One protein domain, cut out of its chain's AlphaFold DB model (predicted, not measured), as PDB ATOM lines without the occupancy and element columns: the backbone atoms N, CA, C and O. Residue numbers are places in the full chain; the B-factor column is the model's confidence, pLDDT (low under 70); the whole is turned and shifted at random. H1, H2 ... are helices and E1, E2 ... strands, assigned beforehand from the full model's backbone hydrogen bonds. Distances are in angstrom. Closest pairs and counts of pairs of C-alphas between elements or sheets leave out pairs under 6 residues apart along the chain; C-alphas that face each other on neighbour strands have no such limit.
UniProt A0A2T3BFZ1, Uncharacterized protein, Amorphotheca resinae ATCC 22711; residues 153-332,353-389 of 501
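Overview. This is residues 153 to 332 and 353 to 389 of the 501 residues of an uncharacterized protein of Amorphotheca resinae ATCC 22711 (UniProt A0A2T3BFZ1). A strongly twisted sheet of four parallel strands, in the order E4, E5, E6, E7, stands in the middle, with H3, H5, H6 and H7 loosely set along one side and a small lobe of E1, H1, H2 and the antiparallel hairpin E2 and E3 reaching out on the other. H9 carries on past the end of E7, and its residues 384 to 389 stick out. The printed part has 217 residues with nine named helices and seven named strands, in the order E1 H1 H2 E2 E3 E4 H3 H4 E5 H5 H6 E6 H7 H8 E7 H9. The class is mixed, helices and strands; the whole is compact, with a radius of gyration of the C-alphas of 19.8 A and spans of 59 by 53 by 39 A.

Arrangement. Start at the sheet: E4 (residues 199 to 203), E5 (244 to 249), E6 (280 to 285) and E7 (372 to 377). Within hydrogen-bond range are N 202 and O 246 at 2.9 A, N 247 and O 282 at 2.9 A, and N 283 and O 374 at 2.8 A. H3 (204 to 219) and H4 (237 to 241), then H5 (251 to 258) and H6 (261 to 274), make two strand-helix-strand units, parallel neighbour strands joined through helices: E4, H3 H4, E5 and E5, H5 H6, E6, both right-handed crossovers. H3 only grazes the sheet, its closest C-alphas to E5 being Phe 204 and Leu 249, 5.3 A. H5 and H6 touch only at the corner, and only just, with 3 pairs of C-alphas within 8 A, the closest Ala 257 and Phe 264 at 5.1 A. H7 (297 to 324) only grazes the sheet; its closest C-alphas to E7 are Gln 319 and Val 373, 7.0 A. H8 (353 to 362) and H9 (378 to 389) are not on the sheet. Farther out, E2 (179 to 181) and E3 (191 to 193) have N 181 and O 191 at 2.8 A. H1 (162 to 166) and H2 (168 to 174) touch, the closest C-alphas Leu 164 and Phe 171 at 4.4 A. E1 (153 to 156) pairs with no named strand. Every O i to N i+4 pair is within hydrogen-bond range in H1, H2, H4, H5, H6, H8 and H9, against 6 of 12 in H3 and 21 of 24 in H7.

Along the chain. Find C-alpha 153 at (-29.086, 12.912, -3.941), where E1 begins. H7 runs 39.2 A from C-alpha 297 at (-24.330, 31.590, -33.783), with a kink of 32 degrees near residue 304. H3 covers 21.4 A, H6 20.1 A and E7 16.6 A. H9 ends at C-alpha 389, (-14.864, 45.621, -23.963).

Size, cuts and confidence. The C-alphas of Cys 167 and Gly 332, the two farthest apart, are 59.3 A apart. Residues 333 to 352 are not printed; C-alphas 332 and 353 are 10.6 A apart across the cut. The links H3 to H4 and E6 to H7 are long. The printed part has a mean pLDDT of 72.5, with 106 residues under 70, among them 209 to 234 and 286 to 332.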
ATOM      1  N   GLY A 153     -29.489  11.894  -4.875       81.06
ATOM      2  CA  GLY A 153     -29.086  12.912  -3.941       81.06
ATOM      3  C   GLY A 153     -29.248  14.272  -4.582       81.06
ATOM      4  O   GLY A 153     -29.321  14.433  -5.804       81.06
ATOM      5  N   VAL A 154     -29.266  15.266  -3.721       85.88
ATOM      6  CA  VAL A 154     -29.162  16.654  -4.113       85.88
ATOM      7  C   VAL A 154     -27.724  17.067  -3.816       85.88
ATOM      8  O   VAL A 154     -27.229  16.824  -2.717       85.88
ATOM      9  N   TYR A 155     -27.025  17.619  -4.805       88.00
ATOM     10  CA  TYR A 155     -25.654  18.095  -4.623       88.00
ATOM     11  C   TYR A 155     -25.511  19.531  -5.111       88.00
ATOM     12  O   TYR A 155     -26.258  19.989  -5.978       88.00
ATOM     13  N   SER A 156     -24.538  20.234  -4.541       91.56
ATOM     14  CA  SER A 156     -24.154  21.571  -4.967       91.56
ATOM     15  C   SER A 156     -22.696  21.590  -5.400       91.56
ATOM     16  O   SER A 156     -21.845  20.956  -4.779       91.56
ATOM     17  N   GLU A 157     -22.413  22.325  -6.472       89.62
ATOM     18  CA  GLU A 157     -21.045  22.646  -6.909       89.62
ATOM     19  C   GLU A 157     -20.478  23.846  -6.141       89.62
ATOM     20  O   GLU A 157     -19.284  24.132  -6.208       89.62
ATOM     21  N   SER A 158     -21.319  24.544  -5.371       92.38
ATOM     22  CA  SER A 158     -20.881  25.638  -4.521       92.38
ATOM     23  C   SER A 158     -20.011  25.098  -3.391       92.38
ATOM     24  O   SER A 158     -20.444  24.288  -2.570       92.38
ATOM     25  N   GLY A 159     -18.769  25.575  -3.331       93.69
ATOM     26  CA  GLY A 159     -17.839  25.207  -2.271       93.69
ATOM     27  C   GLY A 159     -18.350  25.580  -0.874       93.69
ATOM     28  O   GLY A 159     -19.173  26.489  -0.689       93.69
ATOM     29  N   ILE A 160     -17.817  24.888   0.134       96.12
ATOM     30  CA  ILE A 160     -18.038  25.231   1.543       96.12
ATOM     31  C   ILE A 160     -17.539  26.672   1.764       96.12
ATOM     32  O   ILE A 160     -16.404  26.965   1.378       96.12
ATOM     33  N   PRO A 161     -18.339  27.572   2.375       96.69
ATOM     34  CA  PRO A 161     -17.878  28.901   2.762       96.69
ATOM     35  C   PRO A 161     -16.513  28.841   3.446       96.69
ATOM     36  O   PRO A 161     -16.359  28.156   4.458       96.69
ATOM     37  N   SER A 162     -15.530  29.573   2.920       95.88
ATOM     38  CA  SER A 162     -14.142  29.512   3.398       95.88
ATOM     39  C   SER A 162     -14.034  29.748   4.906       95.88
ATOM     40  O   SER A 162     -13.266  29.064   5.575       95.88
ATOM     41  N   LEU A 163     -14.870  30.623   5.474       96.50
ATOM     42  CA  LEU A 163     -14.936  30.902   6.915       96.50
ATOM     43  C   LEU A 163     -15.268  29.698   7.793       96.50
ATOM     44  O   LEU A 163     -14.840  29.668   8.947       96.50
ATOM     45  N   LEU A 164     -16.005  28.712   7.286       97.06
ATOM     46  CA  LEU A 164     -16.241  27.473   8.030       97.06
ATOM     47  C   LEU A 164     -14.956  26.638   8.145       97.06
ATOM     48  O   LEU A 164     -14.858  25.791   9.025       97.06
ATOM     49  N   LEU A 165     -13.961  26.892   7.292       96.38
ATOM     50  CA  LEU A 165     -12.724  26.118   7.200       96.38
ATOM     51  C   LEU A 165     -11.499  26.837   7.794       96.38
ATOM     52  O   LEU A 165     -10.468  26.199   7.978       96.38
ATOM     53  N   VAL A 166     -11.584  28.138   8.113       95.06
ATOM     54  CA  VAL A 166     -10.419  28.927   8.576       95.06
ATOM     55  C   VAL A 166      -9.927  28.492   9.960       95.06
ATOM     56  O   VAL A 166      -8.764  28.137  10.134       95.06
ATOM     57  N   CYS A 167     -10.781  28.588  10.980       95.44
ATOM     58  CA  CYS A 167     -10.436  28.265  12.366       95.44
ATOM     59  C   CYS A 167     -11.701  28.050  13.210       95.44
ATOM     60  O   CYS A 167     -12.808  28.384  12.788       95.44
ATOM     61  N   LYS A 168     -11.544  27.545  14.441       96.81
ATOM     62  CA  LYS A 168     -12.669  27.244  15.346       96.81
ATOM     63  C   LYS A 168     -13.542  28.464  15.672       96.81
ATOM     64  O   LYS A 168     -14.756  28.328  15.799       96.81
ATOM     65  N   GLU A 169     -12.940  29.643  15.825       97.06
ATOM     66  CA  GLU A 169     -13.683  30.878  16.109       97.06
ATOM     67  C   GLU A 169     -14.509  31.322  14.898       97.06
ATOM     68  O   GLU A 169     -15.706  31.563  15.033       97.06
ATOM     69  N   SER A 170     -13.885  31.345  13.717       97.38
ATOM     70  CA  SER A 170     -14.552  31.650  12.450       97.38
ATOM     71  C   SER A 170     -15.703  30.676  12.180       97.38
ATOM     72  O   SER A 170     -16.821  31.110  11.911       97.38
ATOM     73  N   PHE A 171     -15.481  29.370  12.373       97.44
ATOM     74  CA  PHE A 171     -16.533  28.355  12.286       97.44
ATOM     75  C   PHE A 171     -17.682  28.642  13.261       97.44
ATOM     76  O   PHE A 171     -18.843  28.590  12.870       97.44
ATOM     77  N   GLY A 172     -17.387  29.001  14.514       97.75
ATOM     78  CA  GLY A 172     -18.406  29.328  15.519       97.75
ATOM     79  C   GLY A 172     -19.238  30.576  15.196       97.75
ATOM     80  O   GLY A 172     -20.358  30.705  15.688       97.75
ATOM     81  N   VAL A 173     -18.717  31.494  14.379       97.81
ATOM     82  CA  VAL A 173     -19.479  32.640  13.857       97.81
ATOM     83  C   VAL A 173     -20.256  32.243  12.604       97.81
ATOM     84  O   VAL A 173     -21.463  32.462  12.555       97.81
ATOM     85  N   ALA A 174     -19.597  31.621  11.626       97.88
ATOM     86  CA  ALA A 174     -20.193  31.268  10.340       97.88
ATOM     87  C   ALA A 174     -21.301  30.211  10.456       97.88
ATOM     88  O   ALA A 174     -22.326  30.348   9.797       97.88
ATOM     89  N   SER A 175     -21.158  29.217  11.337       97.19
ATOM     90  CA  SER A 175     -22.175  28.173  11.580       97.19
ATOM     91  C   SER A 175     -23.480  28.693  12.193       97.19
ATOM     92  O   SER A 175     -24.469  27.970  12.226       97.19
ATOM     93  N   LYS A 176     -23.519  29.950  12.664       97.44
ATOM     94  CA  LYS A 176     -24.769  30.607  13.091       97.44
ATOM     95  C   LYS A 176     -25.609  31.101  11.915       97.44
ATOM     96  O   LYS A 176     -26.802  31.317  12.087       97.44
ATOM     97  N   SER A 177     -24.974  31.331  10.768       97.00
ATOM     98  CA  SER A 177     -25.609  31.821   9.541       97.00
ATOM     99  C   SER A 177     -25.768  30.705   8.511       97.00
ATOM    100  O   SER A 177     -26.825  30.564   7.907       97.00
ATOM    101  N   TYR A 178     -24.736  29.877   8.348       97.81
ATOM    102  CA  TYR A 178     -24.697  28.794   7.375       97.81
ATOM    103  C   TYR A 178     -25.066  27.464   8.018       97.81
ATOM    104  O   TYR A 178     -24.371  26.986   8.915       97.81
ATOM    105  N   THR A 179     -26.118  26.841   7.495       96.94
ATOM    106  CA  THR A 179     -26.558  25.499   7.893       96.94
ATOM    107  C   THR A 179     -26.289  24.527   6.752       96.94
ATOM    108  O   THR A 179     -26.474  24.881   5.588       96.94
ATOM    109  N   ALA A 180     -25.824  23.317   7.060       95.75
ATOM    110  CA  ALA A 180     -25.780  22.247   6.069       95.75
ATOM    111  C   ALA A 180     -27.223  21.851   5.729       95.75
ATOM    112  O   ALA A 180     -27.953  21.411   6.612       95.75
ATOM    113  N   ALA A 181     -27.619  22.034   4.474       94.62
ATOM    114  CA  ALA A 181     -28.980  21.875   3.984       94.62
ATOM    115  C   ALA A 181     -29.045  21.034   2.697       94.62
ATOM    116  O   ALA A 181     -28.028  20.681   2.086       94.62
ATOM    117  N   PHE A 182     -30.278  20.754   2.287       91.62
ATOM    118  CA  PHE A 182     -30.700  20.021   1.099       91.62
ATOM    119  C   PHE A 182     -30.252  18.556   1.098       91.62
ATOM    120  O   PHE A 182     -29.834  18.017   0.074       91.62
ATOM    121  N   GLY A 183     -30.334  17.901   2.258       87.94
ATOM    122  CA  GLY A 183     -30.097  16.462   2.377       87.94
ATOM    123  C   GLY A 183     -31.281  15.656   1.837       87.94
ATOM    124  O   GLY A 183     -32.430  15.923   2.181       87.94
ATOM    125  N   ALA A 184     -31.020  14.643   1.007       82.31
ATOM    126  CA  ALA A 184     -32.047  13.659   0.662       82.31
ATOM    127  C   ALA A 184     -32.343  12.753   1.870       82.31
ATOM    128  O   ALA A 184     -31.508  12.591   2.761       82.31
ATOM    129  N   LYS A 185     -33.518  12.116   1.907       78.31
ATOM    130  CA  LYS A 185     -33.858  11.163   2.973       78.31
ATOM    131  C   LYS A 185     -32.804  10.048   3.030       78.31
ATOM    132  O   LYS A 185     -32.601   9.333   2.058       78.31
ATOM    133  N   GLY A 186     -32.126   9.914   4.169       79.50
ATOM    134  CA  GLY A 186     -31.038   8.943   4.353       79.50
ATOM    135  C   GLY A 186     -29.654   9.416   3.889       79.50
ATOM    136  O   GLY A 186     -28.673   8.718   4.136       79.50
ATOM    137  N   ALA A 187     -29.544  10.604   3.292       82.38
ATOM    138  CA  ALA A 187     -28.281  11.252   2.958       82.38
ATOM    139  C   ALA A 187     -28.006  12.433   3.902       82.38
ATOM    140  O   ALA A 187     -28.917  13.129   4.346       82.38
ATOM    141  N   PHE A 188     -26.730  12.680   4.199       85.62
ATOM    142  CA  PHE A 188     -26.336  13.861   4.963       85.62
ATOM    143  C   PHE A 188     -26.343  15.099   4.061       85.62
ATOM    144  O   PHE A 188     -25.845  15.017   2.934       85.62
ATOM    145  N   PRO A 189     -26.856  16.246   4.535       91.44
ATOM    146  CA  PRO A 189     -26.741  17.492   3.798       91.44
ATOM    147  C   PRO A 189     -25.265  17.898   3.686       91.44
ATOM    148  O   PRO A 189     -24.541  17.930   4.682       91.44
ATOM    149  N   GLN A 190     -24.809  18.199   2.470       90.81
ATOM    150  CA  GLN A 190     -23.424  18.623   2.200       90.81
ATOM    151  C   GLN A 190     -23.324  20.089   1.765       90.81
ATOM    152  O   GLN A 190     -22.235  20.665   1.752       90.81
ATOM    153  N   THR A 191     -24.455  20.707   1.429       94.69
ATOM    154  CA  THR A 191     -24.508  22.075   0.923       94.69
ATOM    155  C   THR A 191     -24.708  23.032   2.086       94.69
ATOM    156  O   THR A 191     -25.781  23.080   2.672       94.69
ATOM    157  N   TYR A 192     -23.694  23.818   2.431       97.00
ATOM    158  CA  TYR A 192     -23.879  24.905   3.392       97.00
ATOM    159  C   TYR A 192     -24.643  26.044   2.725       97.00
ATOM    160  O   TYR A 192     -24.239  26.481   1.651       97.00
ATOM    161  N   PHE A 193     -25.703  26.534   3.361       97.69
ATOM    162  CA  PHE A 193     -26.595  27.556   2.815       97.69
ATOM    163  C   PHE A 193     -27.039  28.533   3.913       97.69
ATOM    164  O   PHE A 193     -27.311  28.113   5.042       97.69
ATOM    165  N   ASP A 194     -27.088  29.827   3.593       97.75
ATOM    166  CA  ASP A 194     -27.703  30.863   4.436       97.75
ATOM    167  C   ASP A 194     -29.073  31.231   3.852       97.75
ATOM    168  O   ASP A 194     -29.160  31.914   2.836       97.75
ATOM    169  N   PHE A 195     -30.152  30.796   4.503       97.56
ATOM    170  CA  PHE A 195     -31.520  30.923   3.986       97.56
ATOM    171  C   PHE A 195     -32.024  32.358   3.782       97.56
ATOM    172  O   PHE A 195     -32.998  32.561   3.053       97.56
ATOM    173  N   HIS A 196     -31.377  33.337   4.415       96.88
ATOM    174  CA  HIS A 196     -31.755  34.745   4.328       96.88
ATOM    175  C   HIS A 196     -30.934  35.514   3.293       96.88
ATOM    176  O   HIS A 196     -31.414  36.506   2.743       96.88
ATOM    177  N   ARG A 197     -29.681  35.105   3.076       96.38
ATOM    178  CA  ARG A 197     -28.731  35.830   2.222       96.38
ATOM    179  C   ARG A 197     -28.505  35.135   0.891       96.38
ATOM    180  O   ARG A 197     -28.428  35.816  -0.127       96.38
ATOM    181  N   ASP A 198     -28.389  33.814   0.890       97.88
ATOM    182  CA  ASP A 198     -28.087  33.060  -0.319       97.88
ATOM    183  C   ASP A 198     -29.330  32.932  -1.204       97.88
ATOM    184  O   ASP A 198     -30.473  32.885  -0.747       97.88
ATOM    185  N   THR A 199     -29.090  32.870  -2.511       97.38
ATOM    186  CA  THR A 199     -30.123  32.554  -3.496       97.38
ATOM    187  C   THR A 199     -29.943  31.116  -3.941       97.38
ATOM    188  O   THR A 199     -28.895  30.748  -4.472       97.38
ATOM    189  N   LEU A 200     -30.966  30.296  -3.722       96.56
ATOM    190  CA  LEU A 200     -30.979  28.918  -4.187       96.56
ATOM    191  C   LEU A 200     -31.222  28.915  -5.695       96.56
ATOM    192  O   LEU A 200     -32.245  29.419  -6.134       96.56
ATOM    193  N   HIS A 201     -30.316  28.354  -6.489       94.94
ATOM    194  CA  HIS A 201     -30.501  28.233  -7.930       94.94
ATOM    195  C   HIS A 201     -30.822  26.794  -8.325       94.94
ATOM    196  O   HIS A 201     -30.044  25.878  -8.047       94.94
ATOM    197  N   ILE A 202     -31.957  26.610  -9.001       91.75
ATOM    198  CA  ILE A 202     -32.440  25.313  -9.473       91.75
ATOM    199  C   ILE A 202     -32.683  25.386 -10.978       91.75
ATOM    200  O   ILE A 202     -33.356  26.278 -11.487       91.75
ATOM    201  N   ASP A 203     -32.152  24.407 -11.696       87.94
ATOM    202  CA  ASP A 203     -32.463  24.211 -13.105       87.94
ATOM    203  C   ASP A 203     -33.891  23.682 -13.302       87.94
ATOM    204  O   ASP A 203     -34.318  22.799 -12.559       87.94
ATOM    205  N   PHE A 204     -34.618  24.137 -14.324       84.69
ATOM    206  CA  PHE A 204     -35.981  23.664 -14.571       84.69
ATOM    207  C   PHE A 204     -36.048  22.156 -14.799       84.69
ATOM    208  O   PHE A 204     -36.978  21.523 -14.307       84.69
ATOM    209  N   ASN A 205     -35.066  21.542 -15.465       80.88
ATOM    210  CA  ASN A 205     -35.073  20.087 -15.649       80.88
ATOM    211  C   ASN A 205     -34.818  19.354 -14.333       80.88
ATOM    212  O   ASN A 205     -35.446  18.324 -14.065       80.88
ATOM    213  N   SER A 206     -33.964  19.919 -13.471       81.56
ATOM    214  CA  SER A 206     -33.829  19.439 -12.094       81.56
ATOM    215  C   SER A 206     -35.171  19.557 -11.377       81.56
ATOM    216  O   SER A 206     -35.682  18.547 -10.914       81.56
ATOM    217  N   LEU A 207     -35.820  20.724 -11.392       78.56
ATOM    218  CA  LEU A 207     -37.125  20.931 -10.759       78.56
ATOM    219  C   LEU A 207     -38.214  20.004 -11.314       78.56
ATOM    220  O   LEU A 207     -38.995  19.453 -10.547       78.56
ATOM    221  N   ARG A 208     -38.249  19.772 -12.628       73.75
ATOM    222  CA  ARG A 208     -39.180  18.843 -13.278       73.75
ATOM    223  C   ARG A 208     -38.952  17.418 -12.796       73.75
ATOM    224  O   ARG A 208     -39.924  16.705 -12.561       73.75
ATOM    225  N   SER A 209     -37.696  17.019 -12.617       69.56
ATOM    226  CA  SER A 209     -37.347  15.720 -12.035       69.56
ATOM    227  C   SER A 209     -37.838  15.621 -10.586       69.56
ATOM    228  O   SER A 209     -38.420  14.609 -10.212       69.56
ATOM    229  N   LEU A 210     -37.720  16.705  -9.808       65.56
ATOM    230  CA  LEU A 210     -38.262  16.791  -8.446       65.56
ATOM    231  C   LEU A 210     -39.806  16.816  -8.413       65.56
ATOM    232  O   LEU A 210     -40.407  16.370  -7.443       65.56
ATOM    233  N   HIS A 211     -40.455  17.362  -9.447       63.91
ATOM    234  CA  HIS A 211     -41.910  17.531  -9.521       63.91
ATOM    235  C   HIS A 211     -42.628  16.288 -10.055       63.91
ATOM    236  O   HIS A 211     -43.705  15.940  -9.564       63.91
ATOM    237  N   LYS A 212     -42.039  15.587 -11.038       61.94
ATOM    238  CA  LYS A 212     -42.599  14.343 -11.591       61.94
ATOM    239  C   LYS A 212     -42.834  13.296 -10.496       61.94
ATOM    240  O   LYS A 212     -43.831  12.590 -10.570       61.94
ATOM    241  N   SER A 213     -42.002  13.269  -9.453       53.03
ATOM    242  CA  SER A 213     -42.174  12.375  -8.302       53.03
ATOM    243  C   SER A 213     -43.218  12.832  -7.276       53.03
ATOM    244  O   SER A 213     -43.689  12.019  -6.488       53.03
ATOM    245  N   ALA A 214     -43.616  14.105  -7.263       50.84
ATOM    246  CA  ALA A 214     -44.554  14.632  -6.268       50.84
ATOM    247  C   ALA A 214     -46.000  14.754  -6.785       50.84
ATOM    248  O   ALA A 214     -46.941  14.615  -6.001       50.84
ATOM    249  N   TYR A 215     -46.184  15.042  -8.079       50.88
ATOM    250  CA  TYR A 215     -47.489  15.430  -8.633       50.88
ATOM    251  C   TYR A 215     -48.210  14.293  -9.375       50.88
ATOM    252  O   TYR A 215     -49.418  14.141  -9.205       50.88
ATOM    253  N   TRP A 216     -47.493  13.438 -10.121       47.50
ATOM    254  CA  TRP A 216     -48.127  12.326 -10.851       47.50
ATOM    255  C   TRP A 216     -48.707  11.263  -9.917       47.50
ATOM    256  O   TRP A 216     -49.821  10.800 -10.145       47.50
ATOM    257  N   TYR A 217     -48.021  10.935  -8.823       48.00
ATOM    258  CA  TYR A 217     -48.469   9.874  -7.911       48.00
ATOM    259  C   TYR A 217     -49.632  10.286  -7.008       48.00
ATOM    260  O   TYR A 217     -50.425   9.446  -6.604       48.00
ATOM    261  N   ARG A 218     -49.781  11.582  -6.695       45.09
ATOM    262  CA  ARG A 218     -50.825  12.021  -5.757       45.09
ATOM    263  C   ARG A 218     -52.178  12.294  -6.412       45.09
ATOM    264  O   ARG A 218     -53.186  12.204  -5.724       45.09
ATOM    265  N   ILE A 219     -52.199  12.636  -7.700       39.09
ATOM    266  CA  ILE A 219     -53.443  12.892  -8.448       39.09
ATOM    267  C   ILE A 219     -53.954  11.623  -9.134       39.09
ATOM    268  O   ILE A 219     -55.158  11.445  -9.259       39.09
ATOM    269  N   SER A 220     -53.067  10.707  -9.534       39.94
ATOM    270  CA  SER A 220     -53.491   9.478 -10.219       39.94
ATOM    271  C   SER A 220     -54.149   8.442  -9.301       39.94
ATOM    272  O   SER A 220     -54.703   7.472  -9.808       39.94
ATOM    273  N   GLY A 221     -54.090   8.603  -7.971       33.62
ATOM    274  CA  GLY A 221     -54.590   7.592  -7.025       33.62
ATOM    275  C   GLY A 221     -53.859   6.246  -7.127       33.62
ATOM    276  O   GLY A 221     -54.285   5.270  -6.515       33.62
ATOM    277  N   VAL A 222     -52.768   6.190  -7.897       35.81
ATOM    278  CA  VAL A 222     -51.917   5.018  -8.035       35.81
ATOM    279  C   VAL A 222     -50.897   5.088  -6.911       35.81
ATOM    280  O   VAL A 222     -49.887   5.791  -6.991       35.81
ATOM    281  N   ASP A 223     -51.203   4.376  -5.830       38.47
ATOM    282  CA  ASP A 223     -50.211   4.062  -4.819       38.47
ATOM    283  C   ASP A 223     -49.063   3.303  -5.492       38.47
ATOM    284  O   ASP A 223     -49.264   2.257  -6.105       38.47
ATOM    285  N   TYR A 224     -47.851   3.818  -5.285       41.84
ATOM    286  CA  TYR A 224     -46.592   3.113  -5.499       41.84
ATOM    287  C   TYR A 224     -46.101   3.038  -6.958       41.84
ATOM    288  O   TYR A 224     -46.552   2.228  -7.761       41.84
ATOM    289  N   ASP A 225     -45.055   3.811  -7.268       44.00
ATOM    290  CA  ASP A 225     -44.012   3.303  -8.160       44.00
ATOM    291  C   ASP A 225     -43.000   2.529  -7.302       44.00
ATOM    292  O   ASP A 225     -42.219   3.148  -6.571       44.00
ATOM    293  N   PRO A 226     -43.017   1.185  -7.326       44.53
ATOM    294  CA  PRO A 226     -42.029   0.367  -6.628       44.53
ATOM    295  C   PRO A 226     -40.614   0.483  -7.210       44.53
ATOM    296  O   PRO A 226     -39.684  -0.051  -6.606       44.53
ATOM    297  N   SER A 227     -40.423   1.129  -8.368       45.44
ATOM    298  CA  SER A 227     -39.185   1.004  -9.144       45.44
ATOM    299  C   SER A 227     -38.080   2.011  -8.822       45.44
ATOM    300  O   SER A 227     -36.963   1.827  -9.297       45.44
ATOM    301  N   GLY A 228     -38.291   3.004  -7.954       46.28
ATOM    302  CA  GLY A 228     -37.161   3.754  -7.398       46.28
ATOM    303  C   GLY A 228     -37.405   5.235  -7.173       46.28
ATOM    304  O   GLY A 228     -37.618   6.016  -8.093       46.28
ATOM    305  N   GLU A 229     -37.281   5.601  -5.903       48.81
ATOM    306  CA  GLU A 229     -37.288   6.938  -5.319       48.81
ATOM    307  C   GLU A 229     -36.436   7.962  -6.109       48.81
ATOM    308  O   GLU A 229     -35.262   8.206  -5.819       48.81
ATOM    309  N   ILE A 230     -37.043   8.627  -7.096       47.84
ATOM    310  CA  ILE A 230     -36.556   9.918  -7.602       47.84
ATOM    311  C   ILE A 230     -36.590  10.878  -6.406       47.84
ATOM    312  O   ILE A 230     -37.614  10.928  -5.712       47.84
ATOM    313  N   PRO A 231     -35.524  11.645  -6.116       53.41
ATOM    314  CA  PRO A 231     -35.506  12.442  -4.912       53.41
ATOM    315  C   PRO A 231     -36.435  13.610  -5.198       53.41
ATOM    316  O   PRO A 231     -36.076  14.551  -5.893       53.41
ATOM    317  N   ALA A 232     -37.668  13.581  -4.722       60.09
ATOM    318  CA  ALA A 232     -38.344  14.852  -4.586       60.09
ATOM    319  C   ALA A 232     -37.469  15.687  -3.639       60.09
ATOM    320  O   ALA A 232     -37.020  15.176  -2.608       60.09
ATOM    321  N   LEU A 233     -37.265  16.975  -3.935       68.25
ATOM    322  CA  LEU A 233     -37.120  17.934  -2.847       68.25
ATOM    323  C   LEU A 233     -38.470  17.855  -2.149       68.25
ATOM    324  O   LEU A 233     -39.421  18.541  -2.517       68.25
ATOM    325  N   THR A 234     -38.609  16.900  -1.236       66.56
ATOM    326  CA  THR A 234     -39.787  16.839  -0.396       66.56
ATOM    327  C   THR A 234     -39.820  18.167   0.339       66.56
ATOM    328  O   THR A 234     -38.742  18.627   0.729       66.56
ATOM    329  N   PRO A 235     -40.994  18.790   0.522       71.06
ATOM    330  CA  PRO A 235     -41.122  19.909   1.437       71.06
ATOM    331  C   PRO A 235     -40.480  19.492   2.761       71.06
ATOM    332  O   PRO A 235     -41.001  18.643   3.482       71.06
ATOM    333  N   THR A 236     -39.280  19.996   2.996       80.31
ATOM    334  CA  THR A 236     -38.512  19.770   4.210       80.31
ATOM    335  C   THR A 236     -38.544  21.073   4.976       80.31
ATOM    336  O   THR A 236     -38.821  22.141   4.415       80.31
ATOM    337  N   ASP A 237     -38.213  21.002   6.258       82.06
ATOM    338  CA  ASP A 237     -38.034  22.207   7.059       82.06
ATOM    339  C   ASP A 237     -37.016  23.149   6.383       82.06
ATOM    340  O   ASP A 237     -37.212  24.359   6.371       82.06
ATOM    341  N   GLU A 238     -36.014  22.601   5.690       90.50
ATOM    342  CA  GLU A 238     -34.987  23.348   4.958       90.50
ATOM    343  C   GLU A 238     -35.539  24.085   3.727       90.50
ATOM    344  O   GLU A 238     -35.343  25.295   3.602       90.50
ATOM    345  N   THR A 239     -36.272  23.416   2.823       90.56
ATOM    346  CA  THR A 239     -36.856  24.106   1.652       90.56
ATOM    347  C   THR A 239     -37.865  25.166   2.084       90.56
ATOM    348  O   THR A 239     -37.950  26.225   1.469       90.56
ATOM    349  N   SER A 240     -38.564  24.942   3.201       93.25
ATOM    350  CA  SER A 240     -39.494  25.923   3.762       93.25
ATOM    351  C   SER A 240     -38.829  27.225   4.212       93.25
ATOM    352  O   SER A 240     -39.507  28.245   4.309       93.25
ATOM    353  N   MET A 241     -37.521  27.211   4.477       95.81
ATOM    354  CA  MET A 241     -36.776  28.374   4.954       95.81
ATOM    355  C   MET A 241     -36.213  29.246   3.832       95.81
ATOM    356  O   MET A 241     -35.836  30.380   4.113       95.81
ATOM    357  N   VAL A 242     -36.164  28.764   2.588       96.69
ATOM    358  CA  VAL A 242     -35.577  29.504   1.459       96.69
ATOM    359  C   VAL A 242     -36.389  30.765   1.162       96.69
ATOM    360  O   VAL A 242     -37.565  30.691   0.805       96.69
ATOM    361  N   GLU A 243     -35.743  31.927   1.269       97.00
ATOM    362  CA  GLU A 243     -36.378  33.220   0.993       97.00
ATOM    363  C   GLU A 243     -36.099  33.743  -0.426       97.00
ATOM    364  O   GLU A 243     -36.876  34.550  -0.941       97.00
ATOM    365  N   SER A 244     -35.025  33.282  -1.073       96.94
ATOM    366  CA  SER A 244     -34.631  33.689  -2.427       96.94
ATOM    367  C   SER A 244     -34.374  32.465  -3.306       96.94
ATOM    368  O   SER A 244     -33.480  31.663  -3.023       96.94
ATOM    369  N   LEU A 245     -35.154  32.325  -4.377       95.88
ATOM    370  CA  LEU A 245     -35.054  31.241  -5.351       95.88
ATOM    371  C   LEU A 245     -34.768  31.824  -6.727       95.88
ATOM    372  O   LEU A 245     -35.429  32.754  -7.167       95.88
ATOM    373  N   SER A 246     -33.826  31.223  -7.432       95.00
ATOM    374  CA  SER A 246     -33.566  31.447  -8.839       95.00
ATOM    375  C   SER A 246     -33.894  30.168  -9.602       95.00
ATOM    376  O   SER A 246     -33.397  29.098  -9.254       95.00
ATOM    377  N   VAL A 247     -34.743  30.258 -10.624       92.19
ATOM    378  CA  VAL A 247     -35.087  29.110 -11.469       92.19
ATOM    379  C   VAL A 247     -34.615  29.375 -12.879       92.19
ATOM    380  O   VAL A 247     -34.999  30.377 -13.477       92.19
ATOM    381  N   SER A 248     -33.793  28.473 -13.406       90.56
ATOM    382  CA  SER A 248     -33.362  28.557 -14.792       90.56
ATOM    383  C   SER A 248     -34.363  27.871 -15.705       90.56
ATOM    384  O   SER A 248     -34.543  26.664 -15.571       90.56
ATOM    385  N   LEU A 249     -35.004  28.607 -16.610       86.69
ATOM    386  CA  LEU A 249     -35.902  28.042 -17.620       86.69
ATOM    387  C   LEU A 249     -35.153  27.952 -18.957       86.69
ATOM    388  O   LEU A 249     -34.491  28.909 -19.356       86.69
ATOM    389  N   SER A 250     -35.240  26.807 -19.635       81.81
ATOM    390  CA  SER A 250     -34.834  26.689 -21.043       81.81
ATOM    391  C   SER A 250     -35.959  27.203 -21.942       81.81
ATOM    392  O   SER A 250     -37.120  26.972 -21.609       81.81
ATOM    393  N   LEU A 251     -35.650  27.822 -23.085       71.12
ATOM    394  CA  LEU A 251     -36.655  28.351 -24.026       71.12
ATOM    395  C   LEU A 251     -37.787  27.358 -24.358       71.12
ATOM    396  O   LEU A 251     -38.941  27.700 -24.100       71.12
ATOM    397  N   PRO A 252     -37.517  26.081 -24.711       75.12
ATOM    398  CA  PRO A 252     -38.596  25.118 -24.963       75.12
ATOM    399  C   PRO A 252     -39.480  24.857 -23.736       75.12
ATOM    400  O   PRO A 252     -40.656  24.521 -23.842       75.12
ATOM    401  N   ALA A 253     -38.919  24.990 -22.530       67.69
ATOM    402  CA  ALA A 253     -39.676  24.842 -21.293       67.69
ATOM    403  C   ALA A 253     -40.522  26.082 -20.992       67.69
ATOM    404  O   ALA A 253     -41.592  25.943 -20.400       67.69
ATOM    405  N   VAL A 254     -40.053  27.268 -21.391       69.69
ATOM    406  CA  VAL A 254     -40.825  28.509 -21.329       69.69
ATOM    407  C   VAL A 254     -42.006  28.406 -22.284       69.69
ATOM    408  O   VAL A 254     -43.134  28.532 -21.828       69.69
ATOM    409  N   GLU A 255     -41.783  28.061 -23.549       71.81
ATOM    410  CA  GLU A 255     -42.858  27.855 -24.528       71.81
ATOM    411  C   GLU A 255     -43.891  26.842 -24.027       71.81
ATOM    412  O   GLU A 255     -45.058  27.185 -23.868       71.81
ATOM    413  N   LEU A 256     -43.461  25.644 -23.616       69.50
ATOM    414  CA  LEU A 256     -44.357  24.614 -23.071       69.50
ATOM    415  C   LEU A 256     -45.124  25.048 -21.815       69.50
ATOM    416  O   LEU A 256     -46.223  24.534 -21.555       69.50
ATOM    417  N   ALA A 257     -44.531  25.915 -20.988       65.38
ATOM    418  CA  ALA A 257     -45.176  26.459 -19.798       65.38
ATOM    419  C   ALA A 257     -46.145  27.598 -20.139       65.38
ATOM    420  O   ALA A 257     -47.136  27.759 -19.431       65.38
ATOM    421  N   LEU A 258     -45.880  28.359 -21.205       66.69
ATOM    422  CA  LEU A 258     -46.669  29.511 -21.643       66.69
ATOM    423  C   LEU A 258     -47.792  29.148 -22.621       66.69
ATOM    424  O   LEU A 258     -48.816  29.826 -22.639       66.69
ATOM    425  N   GLU A 259     -47.663  28.048 -23.366       73.38
ATOM    426  CA  GLU A 259     -48.699  27.495 -24.256       73.38
ATOM    427  C   GLU A 259     -50.033  27.221 -23.543       73.38
ATOM    428  O   GLU A 259     -51.092  27.123 -24.170       73.38
ATOM    429  N   SER A 260     -49.995  27.084 -22.218       68.81
ATOM    430  CA  SER A 260     -51.174  26.995 -21.370       68.81
ATOM    431  C   SER A 260     -50.911  27.768 -20.087       68.81
ATOM    432  O   SER A 260     -50.093  27.354 -19.266       68.81
ATOM    433  N   SER A 261     -51.652  28.861 -19.878       70.50
ATOM    434  CA  SER A 261     -51.614  29.612 -18.618       70.50
ATOM    435  C   SER A 261     -51.763  28.706 -17.391       70.50
ATOM    436  O   SER A 261     -51.156  28.976 -16.354       70.50
ATOM    437  N   ASP A 262     -52.525  27.615 -17.504       75.81
ATOM    438  CA  ASP A 262     -52.734  26.667 -16.410       75.81
ATOM    439  C   ASP A 262     -51.432  25.976 -15.989       75.81
ATOM    440  O   ASP A 262     -51.211  25.734 -14.800       75.81
ATOM    441  N   ARG A 263     -50.523  25.695 -16.933       77.06
ATOM    442  CA  ARG A 263     -49.234  25.050 -16.636       77.06
ATOM    443  C   ARG A 263     -48.316  25.973 -15.856       77.06
ATOM    444  O   ARG A 263     -47.721  25.535 -14.869       77.06
ATOM    445  N   PHE A 264     -48.226  27.240 -16.251       77.69
ATOM    446  CA  PHE A 264     -47.408  28.206 -15.528       77.69
ATOM    447  C   PHE A 264     -47.968  28.499 -14.128       77.69
ATOM    448  O   PHE A 264     -47.218  28.503 -13.150       77.69
ATOM    449  N   SER A 265     -49.289  28.647 -13.987       78.75
ATOM    450  CA  SER A 265     -49.932  28.783 -12.673       78.75
ATOM    451  C   SER A 265     -49.693  27.557 -11.786       78.75
ATOM    452  O   SER A 265     -49.366  27.703 -10.608       78.75
ATOM    453  N   THR A 266     -49.771  26.349 -12.352       79.19
ATOM    454  CA  THR A 266     -49.463  25.096 -11.640       79.19
ATOM    455  C   THR A 266     -48.000  25.044 -11.201       79.19
ATOM    456  O   THR A 266     -47.693  24.621 -10.081       79.19
ATOM    457  N   PHE A 267     -47.085  25.515 -12.047       82.94
ATOM    458  CA  PHE A 267     -45.669  25.639 -11.719       82.94
ATOM    459  C   PHE A 267     -45.440  26.609 -10.551       82.94
ATOM    460  O   PHE A 267     -44.802  26.232  -9.567       82.94
ATOM    461  N   LEU A 268     -46.016  27.815 -10.598       84.69
ATOM    462  CA  LEU A 268     -45.904  28.788  -9.506       84.69
ATOM    463  C   LEU A 268     -46.520  28.273  -8.201       84.69
ATOM    464  O   LEU A 268     -45.930  28.436  -7.133       84.69
ATOM    465  N   TYR A 269     -47.670  27.604  -8.278       83.75
ATOM    466  CA  TYR A 269     -48.294  26.964  -7.122       83.75
ATOM    467  C   TYR A 269     -47.378  25.898  -6.506       83.75
ATOM    468  O   TYR A 269     -47.223  25.822  -5.285       83.75
ATOM    469  N   SER A 270     -46.713  25.110  -7.351       83.62
ATOM    470  CA  SER A 270     -45.761  24.087  -6.915       83.62
ATOM    471  C   SER A 270     -44.535  24.702  -6.245       83.62
ATOM    472  O   SER A 270     -44.113  24.219  -5.194       83.62
ATOM    473  N   LEU A 271     -44.009  25.804  -6.788       88.50
ATOM    474  CA  LEU A 271     -42.934  26.561  -6.149       88.50
ATOM    475  C   LEU A 271     -43.358  27.102  -4.786       88.50
ATOM    476  O   LEU A 271     -42.635  26.906  -3.816       88.50
ATOM    477  N   HIS A 272     -44.537  27.713  -4.678       88.31
ATOM    478  CA  HIS A 272     -45.024  28.214  -3.395       88.31
ATOM    479  C   HIS A 272     -45.187  27.094  -2.358       88.31
ATOM    480  O   HIS A 272     -44.841  27.263  -1.193       88.31
ATOM    481  N   ARG A 273     -45.670  25.923  -2.778       86.94
ATOM    482  CA  ARG A 273     -45.812  24.770  -1.883       86.94
ATOM    483  C   ARG A 273     -44.463  24.232  -1.394       86.94
ATOM    484  O   ARG A 273     -44.375  23.782  -0.254       86.94
ATOM    485  N   LEU A 274     -43.438  24.245  -2.244       87.69
ATOM    486  CA  LEU A 274     -42.081  23.810  -1.890       87.69
ATOM    487  C   LEU A 274     -41.336  24.854  -1.048       87.69
ATOM    488  O   LEU A 274     -40.581  24.488  -0.143       87.69
ATOM    489  N   PHE A 275     -41.584  26.133  -1.333       93.12
ATOM    490  CA  PHE A 275     -40.912  27.297  -0.763       93.12
ATOM    491  C   PHE A 275     -41.942  28.293  -0.193       93.12
ATOM    492  O   PHE A 275     -42.100  29.402  -0.704       93.12
ATOM    493  N   PRO A 276     -42.659  27.939   0.887       92.88
ATOM    494  CA  PRO A 276     -43.703  28.789   1.469       92.88
ATOM    495  C   PRO A 276     -43.207  30.146   1.990       92.88
ATOM    496  O   PRO A 276     -44.004  31.067   2.142       92.88
ATOM    497  N   ARG A 277     -41.908  30.293   2.291       95.12
ATOM    498  CA  ARG A 277     -41.306  31.561   2.749       95.12
ATOM    499  C   ARG A 277     -40.585  32.317   1.640       95.12
ATOM    500  O   ARG A 277     -39.847  33.258   1.936       95.12
ATOM    501  N   LEU A 278     -40.795  31.920   0.388       95.31
ATOM    502  CA  LEU A 278     -40.200  32.590  -0.750       95.31
ATOM    503  C   LEU A 278     -40.619  34.064  -0.750       95.31
ATOM    504  O   LEU A 278     -41.804  34.379  -0.703       95.31
ATOM    505  N   LYS A 279     -39.636  34.963  -0.773       95.31
ATOM    506  CA  LYS A 279     -39.816  36.419  -0.879       95.31
ATOM    507  C   LYS A 279     -39.396  36.933  -2.246       95.31
ATOM    508  O   LYS A 279     -39.936  37.935  -2.705       95.31
ATOM    509  N   ARG A 280     -38.433  36.265  -2.885       95.12
ATOM    510  CA  ARG A 280     -37.900  36.623  -4.199       95.12
ATOM    511  C   ARG A 280     -37.801  35.387  -5.084       95.12
ATOM    512  O   ARG A 280     -37.126  34.430  -4.720       95.12
ATOM    513  N   LEU A 281     -38.436  35.437  -6.248       94.44
ATOM    514  CA  LEU A 281     -38.277  34.474  -7.329       94.44
ATOM    515  C   LEU A 281     -37.563  35.164  -8.490       94.44
ATOM    516  O   LEU A 281     -38.098  36.103  -9.060       94.44
ATOM    517  N   THR A 282     -36.382  34.698  -8.870       93.75
ATOM    518  CA  THR A 282     -35.675  35.171 -10.061       93.75
ATOM    519  C   THR A 282     -35.772  34.126 -11.162       93.75
ATOM    520  O   THR A 282     -35.155  33.065 -11.073       93.75
ATOM    521  N   ILE A 283     -36.523  34.420 -12.214       91.00
ATOM    522  CA  ILE A 283     -36.547  33.595 -13.418       91.00
ATOM    523  C   ILE A 283     -35.312  33.957 -14.237       91.00
ATOM    524  O   ILE A 283     -35.125  35.112 -14.619       91.00
ATOM    525  N   VAL A 284     -34.447  32.970 -14.441       90.06
ATOM    526  CA  VAL A 284     -33.216  33.113 -15.206       90.06
ATOM    527  C   VAL A 284     -33.401  32.406 -16.531       90.06
ATOM    528  O   VAL A 284     -33.574  31.188 -16.584       90.06
ATOM    529  N   GLU A 285     -33.355  33.164 -17.608       83.38
ATOM    530  CA  GLU A 285     -33.318  32.579 -18.935       83.38
ATOM    531  C   GLU A 285     -31.916  32.018 -19.171       83.38
ATOM    532  O   GLU A 285     -30.910  32.734 -19.076       83.38
ATOM    533  N   ARG A 286     -31.838  30.700 -19.369       68.69
ATOM    534  CA  ARG A 286     -30.560  30.037 -19.598       68.69
ATOM    535  C   ARG A 286     -30.156  30.254 -21.039       68.69
ATOM    536  O   ARG A 286     -30.820  29.751 -21.934       68.69
ATOM    537  N   HIS A 287     -29.034  30.927 -21.223       52.53
ATOM    538  CA  HIS A 287     -28.401  31.056 -22.519       52.53
ATOM    539  C   HIS A 287     -26.889  30.946 -22.368       52.53
ATOM    540  O   HIS A 287     -26.305  31.516 -21.445       52.53
ATOM    541  N   TYR A 288     -26.349  30.114 -23.250       50.53
ATOM    542  CA  TYR A 288     -25.006  29.580 -23.450       50.53
ATOM    543  C   TYR A 288     -23.843  30.170 -22.645       50.53
ATOM    544  O   TYR A 288     -23.645  31.383 -22.530       50.53
ATOM    545  N   ALA A 289     -22.996  29.264 -22.146       45.22
ATOM    546  CA  ALA A 289     -21.669  29.632 -21.690       45.22
ATOM    547  C   ALA A 289     -20.922  30.302 -22.864       45.22
ATOM    548  O   ALA A 289     -20.883  29.736 -23.951       45.22
ATOM    549  N   PRO A 290     -20.281  31.471 -22.674       44.34
ATOM    550  CA  PRO A 290     -19.604  32.196 -23.755       44.34
ATOM    551  C   PRO A 290     -18.519  31.400 -24.495       44.34
ATOM    552  O   PRO A 290     -18.077  31.825 -25.555       44.34
ATOM    553  N   ALA A 291     -18.053  30.297 -23.904       48.91
ATOM    554  CA  ALA A 291     -17.025  29.427 -24.461       48.91
ATOM    555  C   ALA A 291     -17.551  28.459 -25.535       48.91
ATOM    556  O   ALA A 291     -16.742  27.816 -26.192       48.91
ATOM    557  N   GLU A 292     -18.870  28.347 -25.700       49.75
ATOM    558  CA  GLU A 292     -19.513  27.435 -26.658       49.75
ATOM    559  C   GLU A 292     -19.996  28.148 -27.933       49.75
ATOM    560  O   GLU A 292     -20.614  27.511 -28.771       49.75
ATOM    561  N   LEU A 293     -19.736  29.452 -28.082       53.38
ATOM    562  CA  LEU A 293     -20.265  30.253 -29.190       53.38
ATOM    563  C   LEU A 293     -19.257  30.342 -30.342       53.38
ATOM    564  O   LEU A 293     -18.176  30.912 -30.162       53.38
ATOM    565  N   CYS A 294     -19.631  29.817 -31.509       66.38
ATOM    566  CA  CYS A 294     -18.940  30.047 -32.781       66.38
ATOM    567  C   CYS A 294     -19.516  31.289 -33.489       66.38
ATOM    568  O   CYS A 294     -20.541  31.832 -33.071       66.38
ATOM    569  N   ASP A 295     -18.841  31.790 -34.526       66.44
ATOM    570  CA  ASP A 295     -19.286  33.002 -35.232       66.44
ATOM    571  C   ASP A 295     -20.602  32.791 -36.017       66.44
ATOM    572  O   ASP A 295     -21.354  33.750 -36.195       66.44
ATOM    573  N   ASP A 296     -20.960  31.545 -36.354       67.50
ATOM    574  CA  ASP A 296     -22.233  31.197 -37.012       67.50
ATOM    575  C   ASP A 296     -23.456  31.350 -36.082       67.50
ATOM    576  O   ASP A 296     -24.595  31.481 -36.531       67.50
ATOM    577  N   ASP A 297     -23.248  31.426 -34.761       62.62
ATOM    578  CA  ASP A 297     -24.330  31.590 -33.783       62.62
ATOM    579  C   ASP A 297     -24.906  33.021 -33.748       62.62
ATOM    580  O   ASP A 297     -25.848  33.294 -33.001       62.62
ATOM    581  N   VAL A 298     -24.348  33.969 -34.514       59.22
ATOM    582  CA  VAL A 298     -24.741  35.389 -34.477       59.22
ATOM    583  C   VAL A 298     -26.096  35.650 -35.146       59.22
ATOM    584  O   VAL A 298     -26.882  36.425 -34.597       59.22
ATOM    585  N   ASP A 299     -26.411  34.997 -36.265       62.25
ATOM    586  CA  ASP A 299     -27.703  35.180 -36.947       62.25
ATOM    587  C   ASP A 299     -28.842  34.469 -36.209       62.25
ATOM    588  O   ASP A 299     -29.907  35.055 -35.988       62.25
ATOM    589  N   LYS A 300     -28.566  33.273 -35.673       63.06
ATOM    590  CA  LYS A 300     -29.454  32.565 -34.737       63.06
ATOM    591  C   LYS A 300     -29.816  33.442 -33.530       63.06
ATOM    592  O   LYS A 300     -30.961  33.496 -33.087       63.06
ATOM    593  N   ARG A 301     -28.869  34.273 -33.086       60.84
ATOM    594  CA  ARG A 301     -29.039  35.238 -31.990       60.84
ATOM    595  C   ARG A 301     -30.044  36.356 -32.275       60.84
ATOM    596  O   ARG A 301     -30.616  36.911 -31.334       60.84
ATOM    597  N   ALA A 302     -30.224  36.759 -33.535       59.59
ATOM    598  CA  ALA A 302     -31.189  37.797 -33.895       59.59
ATOM    599  C   ALA A 302     -32.634  37.284 -33.784       59.59
ATOM    600  O   ALA A 302     -33.537  38.058 -33.443       59.59
ATOM    601  N   GLU A 303     -32.845  35.990 -34.030       64.06
ATOM    602  CA  GLU A 303     -34.106  35.298 -33.759       64.06
ATOM    603  C   GLU A 303     -34.299  35.065 -32.258       64.06
ATOM    604  O   GLU A 303     -35.321  35.503 -31.724       64.06
ATOM    605  N   ASP A 304     -33.274  34.579 -31.548       61.38
ATOM    606  CA  ASP A 304     -33.311  34.415 -30.084       61.38
ATOM    607  C   ASP A 304     -33.630  35.743 -29.361       61.38
ATOM    608  O   ASP A 304     -34.362  35.779 -28.371       61.38
ATOM    609  N   MET A 305     -33.144  36.887 -29.866       61.12
ATOM    610  CA  MET A 305     -33.486  38.208 -29.317       61.12
ATOM    611  C   MET A 305     -34.962  38.597 -29.501       61.12
ATOM    612  O   MET A 305     -35.496  39.379 -28.704       61.12
ATOM    613  N   LYS A 306     -35.633  38.119 -30.556       64.38
ATOM    614  CA  LYS A 306     -37.079  38.339 -30.737       64.38
ATOM    615  C   LYS A 306     -37.869  37.491 -29.742       64.38
ATOM    616  O   LYS A 306     -38.821  38.007 -29.155       64.38
ATOM    617  N   GLU A 307     -37.441  36.253 -29.503       62.31
ATOM    618  CA  GLU A 307     -38.016  35.378 -28.474       62.31
ATOM    619  C   GLU A 307     -37.842  35.967 -27.069       62.31
ATOM    620  O   GLU A 307     -38.783  36.002 -26.279       62.31
ATOM    621  N   LEU A 308     -36.691  36.574 -26.791       62.09
ATOM    622  CA  LEU A 308     -36.406  37.280 -25.539       62.09
ATOM    623  C   LEU A 308     -37.429  38.380 -25.222       62.09
ATOM    624  O   LEU A 308     -37.943  38.465 -24.104       62.09
ATOM    625  N   LYS A 309     -37.801  39.189 -26.224       67.38
ATOM    626  CA  LYS A 309     -38.854  40.210 -26.073       67.38
ATOM    627  C   LYS A 309     -40.227  39.594 -25.816       67.38
ATOM    628  O   LYS A 309     -41.051  40.205 -25.128       67.38
ATOM    629  N   PHE A 310     -40.490  38.405 -26.356       65.56
ATOM    630  CA  PHE A 310     -41.712  37.654 -26.077       65.56
ATOM    631  C   PHE A 310     -41.734  37.136 -24.632       65.56
ATOM    632  O   PHE A 310     -42.748  37.301 -23.945       65.56
ATOM    633  N   VAL A 311     -40.618  36.603 -24.123       63.84
ATOM    634  CA  VAL A 311     -40.489  36.169 -22.723       63.84
ATOM    635  C   VAL A 311     -40.635  37.351 -21.768       63.84
ATOM    636  O   VAL A 311     -41.433  37.274 -20.835       63.84
ATOM    637  N   GLU A 312     -39.957  38.472 -22.027       66.69
ATOM    638  CA  GLU A 312     -40.103  39.700 -21.234       66.69
ATOM    639  C   GLU A 312     -41.550  40.196 -21.217       66.69
ATOM    640  O   GLU A 312     -42.094  40.475 -20.149       66.69
ATOM    641  N   SER A 313     -42.206  40.244 -22.382       67.62
ATOM    642  CA  SER A 313     -43.615  40.642 -22.495       67.62
ATOM    643  C   SER A 313     -44.529  39.700 -21.716       67.62
ATOM    644  O   SER A 313     -45.454  40.154 -21.039       67.62
ATOM    645  N   THR A 314     -44.256  38.396 -21.762       63.91
ATOM    646  CA  THR A 314     -45.054  37.394 -21.057       63.91
ATOM    647  C   THR A 314     -44.833  37.452 -19.554       63.91
ATOM    648  O   THR A 314     -45.789  37.379 -18.790       63.91
ATOM    649  N   ILE A 315     -43.600  37.665 -19.099       66.38
ATOM    650  CA  ILE A 315     -43.304  37.880 -17.683       66.38
ATOM    651  C   ILE A 315     -43.933  39.177 -17.200       66.38
ATOM    652  O   ILE A 315     -44.477  39.191 -16.102       66.38
ATOM    653  N   HIS A 316     -43.938  40.240 -18.003       67.38
ATOM    654  CA  HIS A 316     -44.657  41.459 -17.654       67.38
ATOM    655  C   HIS A 316     -46.164  41.223 -17.553       67.38
ATOM    656  O   HIS A 316     -46.792  41.686 -16.605       67.38
ATOM    657  N   LEU A 317     -46.747  40.452 -18.473       66.19
ATOM    658  CA  LEU A 317     -48.137  39.997 -18.395       66.19
ATOM    659  C   LEU A 317     -48.397  39.190 -17.120       66.19
ATOM    660  O   LEU A 317     -49.385  39.437 -16.438       66.19
ATOM    661  N   LEU A 318     -47.497  38.278 -16.756       63.19
ATOM    662  CA  LEU A 318     -47.593  37.454 -15.555       63.19
ATOM    663  C   LEU A 318     -47.422  38.269 -14.274       63.19
ATOM    664  O   LEU A 318     -48.190  38.091 -13.338       63.19
ATOM    665  N   GLN A 319     -46.461  39.191 -14.227       64.88
ATOM    666  CA  GLN A 319     -46.277  40.137 -13.128       64.88
ATOM    667  C   GLN A 319     -47.516  41.010 -12.972       64.88
ATOM    668  O   GLN A 319     -48.013  41.153 -11.859       64.88
ATOM    669  N   ASN A 320     -48.056  41.533 -14.075       64.38
ATOM    670  CA  ASN A 320     -49.305  42.278 -14.065       64.38
ATOM    671  C   ASN A 320     -50.444  41.393 -13.552       64.38
ATOM    672  O   ASN A 320     -51.162  41.822 -12.663       64.38
ATOM    673  N   HIS A 321     -50.569  40.144 -14.006       59.91
ATOM    674  CA  HIS A 321     -51.591  39.212 -13.524       59.91
ATOM    675  C   HIS A 321     -51.458  38.879 -12.030       59.91
ATOM    676  O   HIS A 321     -52.469  38.862 -11.328       59.91
ATOM    677  N   LEU A 322     -50.236  38.661 -11.540       61.03
ATOM    678  CA  LEU A 322     -49.936  38.385 -10.131       61.03
ATOM    679  C   LEU A 322     -50.148  39.617  -9.238       61.03
ATOM    680  O   LEU A 322     -50.529  39.472  -8.080       61.03
ATOM    681  N   GLN A 323     -49.906  40.827  -9.754       56.06
ATOM    682  CA  GLN A 323     -50.066  42.081  -9.012       56.06
ATOM    683  C   GLN A 323     -51.501  42.625  -9.046       56.06
ATOM    684  O   GLN A 323     -51.938  43.221  -8.063       56.06
ATOM    685  N   PHE A 324     -52.239  42.450 -10.149       44.91
ATOM    686  CA  PHE A 324     -53.550  43.090 -10.325       44.91
ATOM    687  C   PHE A 324     -54.688  42.398  -9.586       44.91
ATOM    688  O   PHE A 324     -55.669  43.057  -9.253       44.91
ATOM    689  N   ASN A 325     -54.594  41.096  -9.328       45.62
ATOM    690  CA  ASN A 325     -55.725  40.351  -8.797       45.62
ATOM    691  C   ASN A 325     -55.278  39.522  -7.598       45.62
ATOM    692  O   ASN A 325     -54.693  38.457  -7.750       45.62
ATOM    693  N   GLY A 326     -55.646  39.956  -6.390       42.94
ATOM    694  CA  GLY A 326     -55.572  39.134  -5.170       42.94
ATOM    695  C   GLY A 326     -56.425  37.851  -5.213       42.94
ATOM    696  O   GLY A 326     -56.624  37.217  -4.182       42.94
ATOM    697  N   HIS A 327     -56.917  37.469  -6.392       39.53
ATOM    698  CA  HIS A 327     -57.619  36.241  -6.713       39.53
ATOM    699  C   HIS A 327     -57.048  35.676  -8.020       39.53
ATOM    700  O   HIS A 327     -56.842  36.439  -8.968       39.53
ATOM    701  N   PRO A 328     -56.820  34.359  -8.119       38.88
ATOM    702  CA  PRO A 328     -56.371  33.763  -9.364       38.88
ATOM    703  C   PRO A 328     -57.535  33.813 -10.360       38.88
ATOM    704  O   PRO A 328     -58.568  33.172 -10.168       38.88
ATOM    705  N   ILE A 329     -57.386  34.604 -11.419       37.69
ATOM    706  CA  ILE A 329     -58.248  34.484 -12.592       37.69
ATOM    707  C   ILE A 329     -57.735  33.272 -13.363       37.69
ATOM    708  O   ILE A 329     -56.605  33.285 -13.849       37.69
ATOM    709  N   PHE A 330     -58.556  32.227 -13.461       39.91
ATOM    710  CA  PHE A 330     -58.348  31.177 -14.452       39.91
ATOM    711  C   PHE A 330     -58.413  31.835 -15.830       39.91
ATOM    712  O   PHE A 330     -59.441  32.405 -16.204       39.91
ATOM    713  N   LEU A 331     -57.299  31.809 -16.556       35.62
ATOM    714  CA  LEU A 331     -57.224  32.255 -17.941       35.62
ATOM    715  C   LEU A 331     -57.989  31.240 -18.795       35.62
ATOM    716  O   LEU A 331     -57.421  30.312 -19.359       35.62
ATOM    717  N   GLY A 332     -59.310  31.410 -18.843       33.59
ATOM    718  CA  GLY A 332     -60.171  30.717 -19.786       33.59
ATOM    719  C   GLY A 332     -59.694  30.991 -21.210       33.59
ATOM    720  O   GLY A 332     -59.679  32.136 -21.655       33.59
ATOM    721  N   VAL A 353     -60.274  21.072 -13.065       42.50
ATOM    722  CA  VAL A 353     -60.543  22.517 -13.156       42.50
ATOM    723  C   VAL A 353     -61.461  22.915 -12.011       42.50
ATOM    724  O   VAL A 353     -61.263  23.950 -11.381       42.50
ATOM    725  N   GLU A 354     -62.413  22.046 -11.689       49.38
ATOM    726  CA  GLU A 354     -63.341  22.255 -10.593       49.38
ATOM    727  C   GLU A 354     -62.678  22.080  -9.223       49.38
ATOM    728  O   GLU A 354     -62.983  22.834  -8.302       49.38
ATOM    729  N   ASP A 355     -61.699  21.183  -9.090       45.66
ATOM    730  CA  ASP A 355     -60.875  21.071  -7.884       45.66
ATOM    731  C   ASP A 355     -59.900  22.243  -7.728       45.66
ATOM    732  O   ASP A 355     -59.759  22.780  -6.629       45.66
ATOM    733  N   ALA A 356     -59.275  22.715  -8.807       42.34
ATOM    734  CA  ALA A 356     -58.453  23.921  -8.778       42.34
ATOM    735  C   ALA A 356     -59.301  25.161  -8.440       42.34
ATOM    736  O   ALA A 356     -58.865  26.011  -7.657       42.34
ATOM    737  N   ARG A 357     -60.533  25.243  -8.965       47.66
ATOM    738  CA  ARG A 357     -61.524  26.267  -8.610       47.66
ATOM    739  C   ARG A 357     -61.939  26.151  -7.148       47.66
ATOM    740  O   ARG A 357     -61.924  27.154  -6.448       47.66
ATOM    741  N   ARG A 358     -62.219  24.947  -6.647       55.84
ATOM    742  CA  ARG A 358     -62.605  24.695  -5.250       55.84
ATOM    743  C   ARG A 358     -61.465  25.028  -4.281       55.84
ATOM    744  O   ARG A 358     -61.721  25.620  -3.236       55.84
ATOM    745  N   ILE A 359     -60.212  24.737  -4.645       50.28
ATOM    746  CA  ILE A 359     -59.005  25.158  -3.911       50.28
ATOM    747  C   ILE A 359     -58.885  26.686  -3.951       50.28
ATOM    748  O   ILE A 359     -58.748  27.305  -2.904       50.28
ATOM    749  N   SER A 360     -59.000  27.312  -5.124       45.62
ATOM    750  CA  SER A 360     -58.996  28.775  -5.271       45.62
ATOM    751  C   SER A 360     -60.084  29.454  -4.432       45.62
ATOM    752  O   SER A 360     -59.812  30.438  -3.752       45.62
ATOM    753  N   GLU A 361     -61.298  28.907  -4.405       53.84
ATOM    754  CA  GLU A 361     -62.433  29.431  -3.644       53.84
ATOM    755  C   GLU A 361     -62.255  29.227  -2.137       53.84
ATOM    756  O   GLU A 361     -62.490  30.161  -1.368       53.84
ATOM    757  N   GLN A 362     -61.753  28.063  -1.707       55.78
ATOM    758  CA  GLN A 362     -61.358  27.815  -0.313       55.78
ATOM    759  C   GLN A 362     -60.219  28.742   0.135       55.78
ATOM    760  O   GLN A 362     -60.151  29.118   1.306       55.78
ATOM    761  N   HIS A 363     -59.364  29.149  -0.802       51.00
ATOM    762  CA  HIS A 363     -58.222  30.031  -0.587       51.00
ATOM    763  C   HIS A 363     -58.465  31.483  -1.027       51.00
ATOM    764  O   HIS A 363     -57.547  32.300  -0.971       51.00
ATOM    765  N   SER A 364     -59.699  31.856  -1.382       47.38
ATOM    766  CA  SER A 364     -60.038  33.211  -1.842       47.38
ATOM    767  C   SER A 364     -59.831  34.274  -0.755       47.38
ATOM    768  O   SER A 364     -59.588  35.434  -1.069       47.38
ATOM    769  N   ASN A 365     -59.828  33.872   0.520       52.28
ATOM    770  CA  ASN A 365     -59.470  34.723   1.661       52.28
ATOM    771  C   ASN A 365     -57.998  34.616   2.094       52.28
ATOM    772  O   ASN A 365     -57.568  35.361   2.975       52.28
ATOM    773  N   THR A 366     -57.215  33.695   1.528       50.06
ATOM    774  CA  THR A 366     -55.772  33.628   1.785       50.06
ATOM    775  C   THR A 366     -55.060  34.442   0.721       50.06
ATOM    776  O   THR A 366     -55.032  34.051  -0.442       50.06
ATOM    777  N   SER A 367     -54.501  35.590   1.120       57.41
ATOM    778  CA  SER A 367     -53.688  36.411   0.227       57.41
ATOM    779  C   SER A 367     -52.625  35.534  -0.419       57.41
ATOM    780  O   SER A 367     -51.865  34.874   0.300       57.41
ATOM    781  N   TRP A 368     -52.572  35.521  -1.749       59.94
ATOM    782  CA  TRP A 368     -51.477  34.873  -2.451       59.94
ATOM    783  C   TRP A 368     -50.138  35.380  -1.892       59.94
ATOM    784  O   TRP A 368     -50.029  36.552  -1.517       59.94
ATOM    785  N   PRO A 369     -49.131  34.505  -1.777       60.03
ATOM    786  CA  PRO A 369     -47.805  34.893  -1.317       60.03
ATOM    787  C   PRO A 369     -47.252  35.975  -2.248       60.03
ATOM    788  O   PRO A 369     -46.936  35.722  -3.409       60.03
ATOM    789  N   PHE A 370     -47.136  37.201  -1.748       73.06
ATOM    790  CA  PHE A 370     -46.491  38.283  -2.482       73.06
ATOM    791  C   PHE A 370     -44.976  38.064  -2.443       73.06
ATOM    792  O   PHE A 370     -44.286  38.633  -1.598       73.06
ATOM    793  N   PHE A 371     -44.450  37.217  -3.328       84.00
ATOM    794  CA  PHE A 371     -43.021  37.222  -3.629       84.00
ATOM    795  C   PHE A 371     -42.738  38.094  -4.848       84.00
ATOM    796  O   PHE A 371     -43.493  38.118  -5.820       84.00
ATOM    797  N   GLN A 372     -41.635  38.831  -4.785       88.38
ATOM    798  CA  GLN A 372     -41.132  39.627  -5.893       88.38
ATOM    799  C   GLN A 372     -40.639  38.684  -6.992       88.38
ATOM    800  O   GLN A 372     -39.766  37.855  -6.737       88.38
ATOM    801  N   VAL A 373     -41.190  38.809  -8.200       88.50
ATOM    802  CA  VAL A 373     -40.720  38.068  -9.376       88.50
ATOM    803  C   VAL A 373     -39.787  38.967 -10.175       88.50
ATOM    804  O   VAL A 373     -40.232  39.957 -10.750       88.50
ATOM    805  N   ASP A 374     -38.509  38.610 -10.210       89.00
ATOM    806  CA  ASP A 374     -37.477  39.256 -11.012       89.00
ATOM    807  C   ASP A 374     -37.185  38.396 -12.254       89.00
ATOM    808  O   ASP A 374     -37.194  37.166 -12.180       89.00
ATOM    809  N   TYR A 375     -36.883  39.028 -13.385       87.06
ATOM    810  CA  TYR A 375     -36.391  38.349 -14.585       87.06
ATOM    811  C   TYR A 375     -34.956  38.768 -14.869       87.06
ATOM    812  O   TYR A 375     -34.617  39.944 -14.728       87.06
ATOM    813  N   LYS A 376     -34.110  37.808 -15.246       86.38
ATOM    814  CA  LYS A 376     -32.737  38.064 -15.682       86.38
ATOM    815  C   LYS A 376     -32.401  37.198 -16.890       86.38
ATOM    816  O   LYS A 376     -32.487  35.975 -16.804       86.38
ATOM    817  N   SER A 377     -31.944  37.827 -17.968       77.94
ATOM    818  CA  SER A 377     -31.324  37.127 -19.094       77.94
ATOM    819  C   SER A 377     -29.804  37.213 -18.978       77.94
ATOM    820  O   SER A 377     -29.246  38.302 -18.846       77.94
ATOM    821  N   ILE A 378     -29.125  36.062 -18.994       67.88
ATOM    822  CA  ILE A 378     -27.658  35.985 -18.875       67.88
ATOM    823  C   ILE A 378     -26.968  36.537 -20.140       67.88
ATOM    824  O   ILE A 378     -25.866  37.083 -20.041       67.88
ATOM    825  N   ILE A 379     -27.623  36.472 -21.313       58.31
ATOM    826  CA  ILE A 379     -27.071  37.007 -22.573       58.31
ATOM    827  C   ILE A 379     -26.808  38.500 -22.455       58.31
ATOM    828  O   ILE A 379     -25.733  38.948 -22.849       58.31
ATOM    829  N   ALA A 380     -27.779  39.255 -21.936       54.28
ATOM    830  CA  ALA A 380     -27.712  40.710 -21.912       54.28
ATOM    831  C   ALA A 380     -26.451  41.182 -21.181       54.28
ATOM    832  O   ALA A 380     -25.686  41.965 -21.727       54.28
ATOM    833  N   GLU A 381     -26.147  40.606 -20.018       55.88
ATOM    834  CA  GLU A 381     -25.003  41.027 -19.208       55.88
ATOM    835  C   GLU A 381     -23.656  40.623 -19.833       55.88
ATOM    836  O   GLU A 381     -22.712  41.414 -19.864       55.88
ATOM    837  N   ALA A 382     -23.533  39.406 -20.375       53.66
ATOM    838  CA  ALA A 382     -22.296  38.967 -21.026       53.66
ATOM    839  C   ALA A 382     -22.045  39.703 -22.355       53.66
ATOM    840  O   ALA A 382     -20.904  40.060 -22.660       53.66
ATOM    841  N   TYR A 383     -23.103  39.955 -23.129       54.53
ATOM    842  CA  TYR A 383     -23.043  40.690 -24.388       54.53
ATOM    843  C   TYR A 383     -22.783  42.179 -24.160       54.53
ATOM    844  O   TYR A 383     -21.897  42.725 -24.806       54.53
ATOM    845  N   GLU A 384     -23.442  42.818 -23.189       58.06
ATOM    846  CA  GLU A 384     -23.132  44.191 -22.771       58.06
ATOM    847  C   GLU A 384     -21.674  44.309 -22.331       58.06
ATOM    848  O   GLU A 384     -20.967  45.204 -22.782       58.06
ATOM    849  N   ASN A 385     -21.168  43.362 -21.537       65.00
ATOM    850  CA  ASN A 385     -19.761  43.354 -21.145       65.00
ATOM    851  C   ASN A 385     -18.808  43.121 -22.332       65.00
ATOM    852  O   ASN A 385     -17.721  43.703 -22.357       65.00
ATOM    853  N   LYS A 386     -19.180  42.297 -23.324       65.94
ATOM    854  CA  LYS A 386     -18.393  42.092 -24.557       65.94
ATOM    855  C   LYS A 386     -18.405  43.350 -25.432       65.94
ATOM    856  O   LYS A 386     -17.336  43.773 -25.860       65.94
ATOM    857  N   LEU A 387     -19.562  43.983 -25.622       60.41
ATOM    858  CA  LEU A 387     -19.712  45.251 -26.338       60.41
ATOM    859  C   LEU A 387     -18.944  46.382 -25.648       60.41
ATOM    860  O   LEU A 387     -18.246  47.134 -26.316       60.41
ATOM    861  N   LEU A 388     -19.001  46.474 -24.317       71.44
ATOM    862  CA  LEU A 388     -18.237  47.452 -23.540       71.44
ATOM    863  C   LEU A 388     -16.726  47.222 -23.665       71.44
ATOM    864  O   LEU A 388     -15.972  48.185 -23.776       71.44
ATOM    865  N   LYS A 389     -16.272  45.961 -23.699       75.88
ATOM    866  CA  LYS A 389     -14.864  45.621 -23.963       75.88
ATOM    867  C   LYS A 389     -14.445  45.958 -25.395       75.88
ATOM    868  O   LYS A 389     -13.387  46.547 -25.573       75.88
TER     869      LYS A 389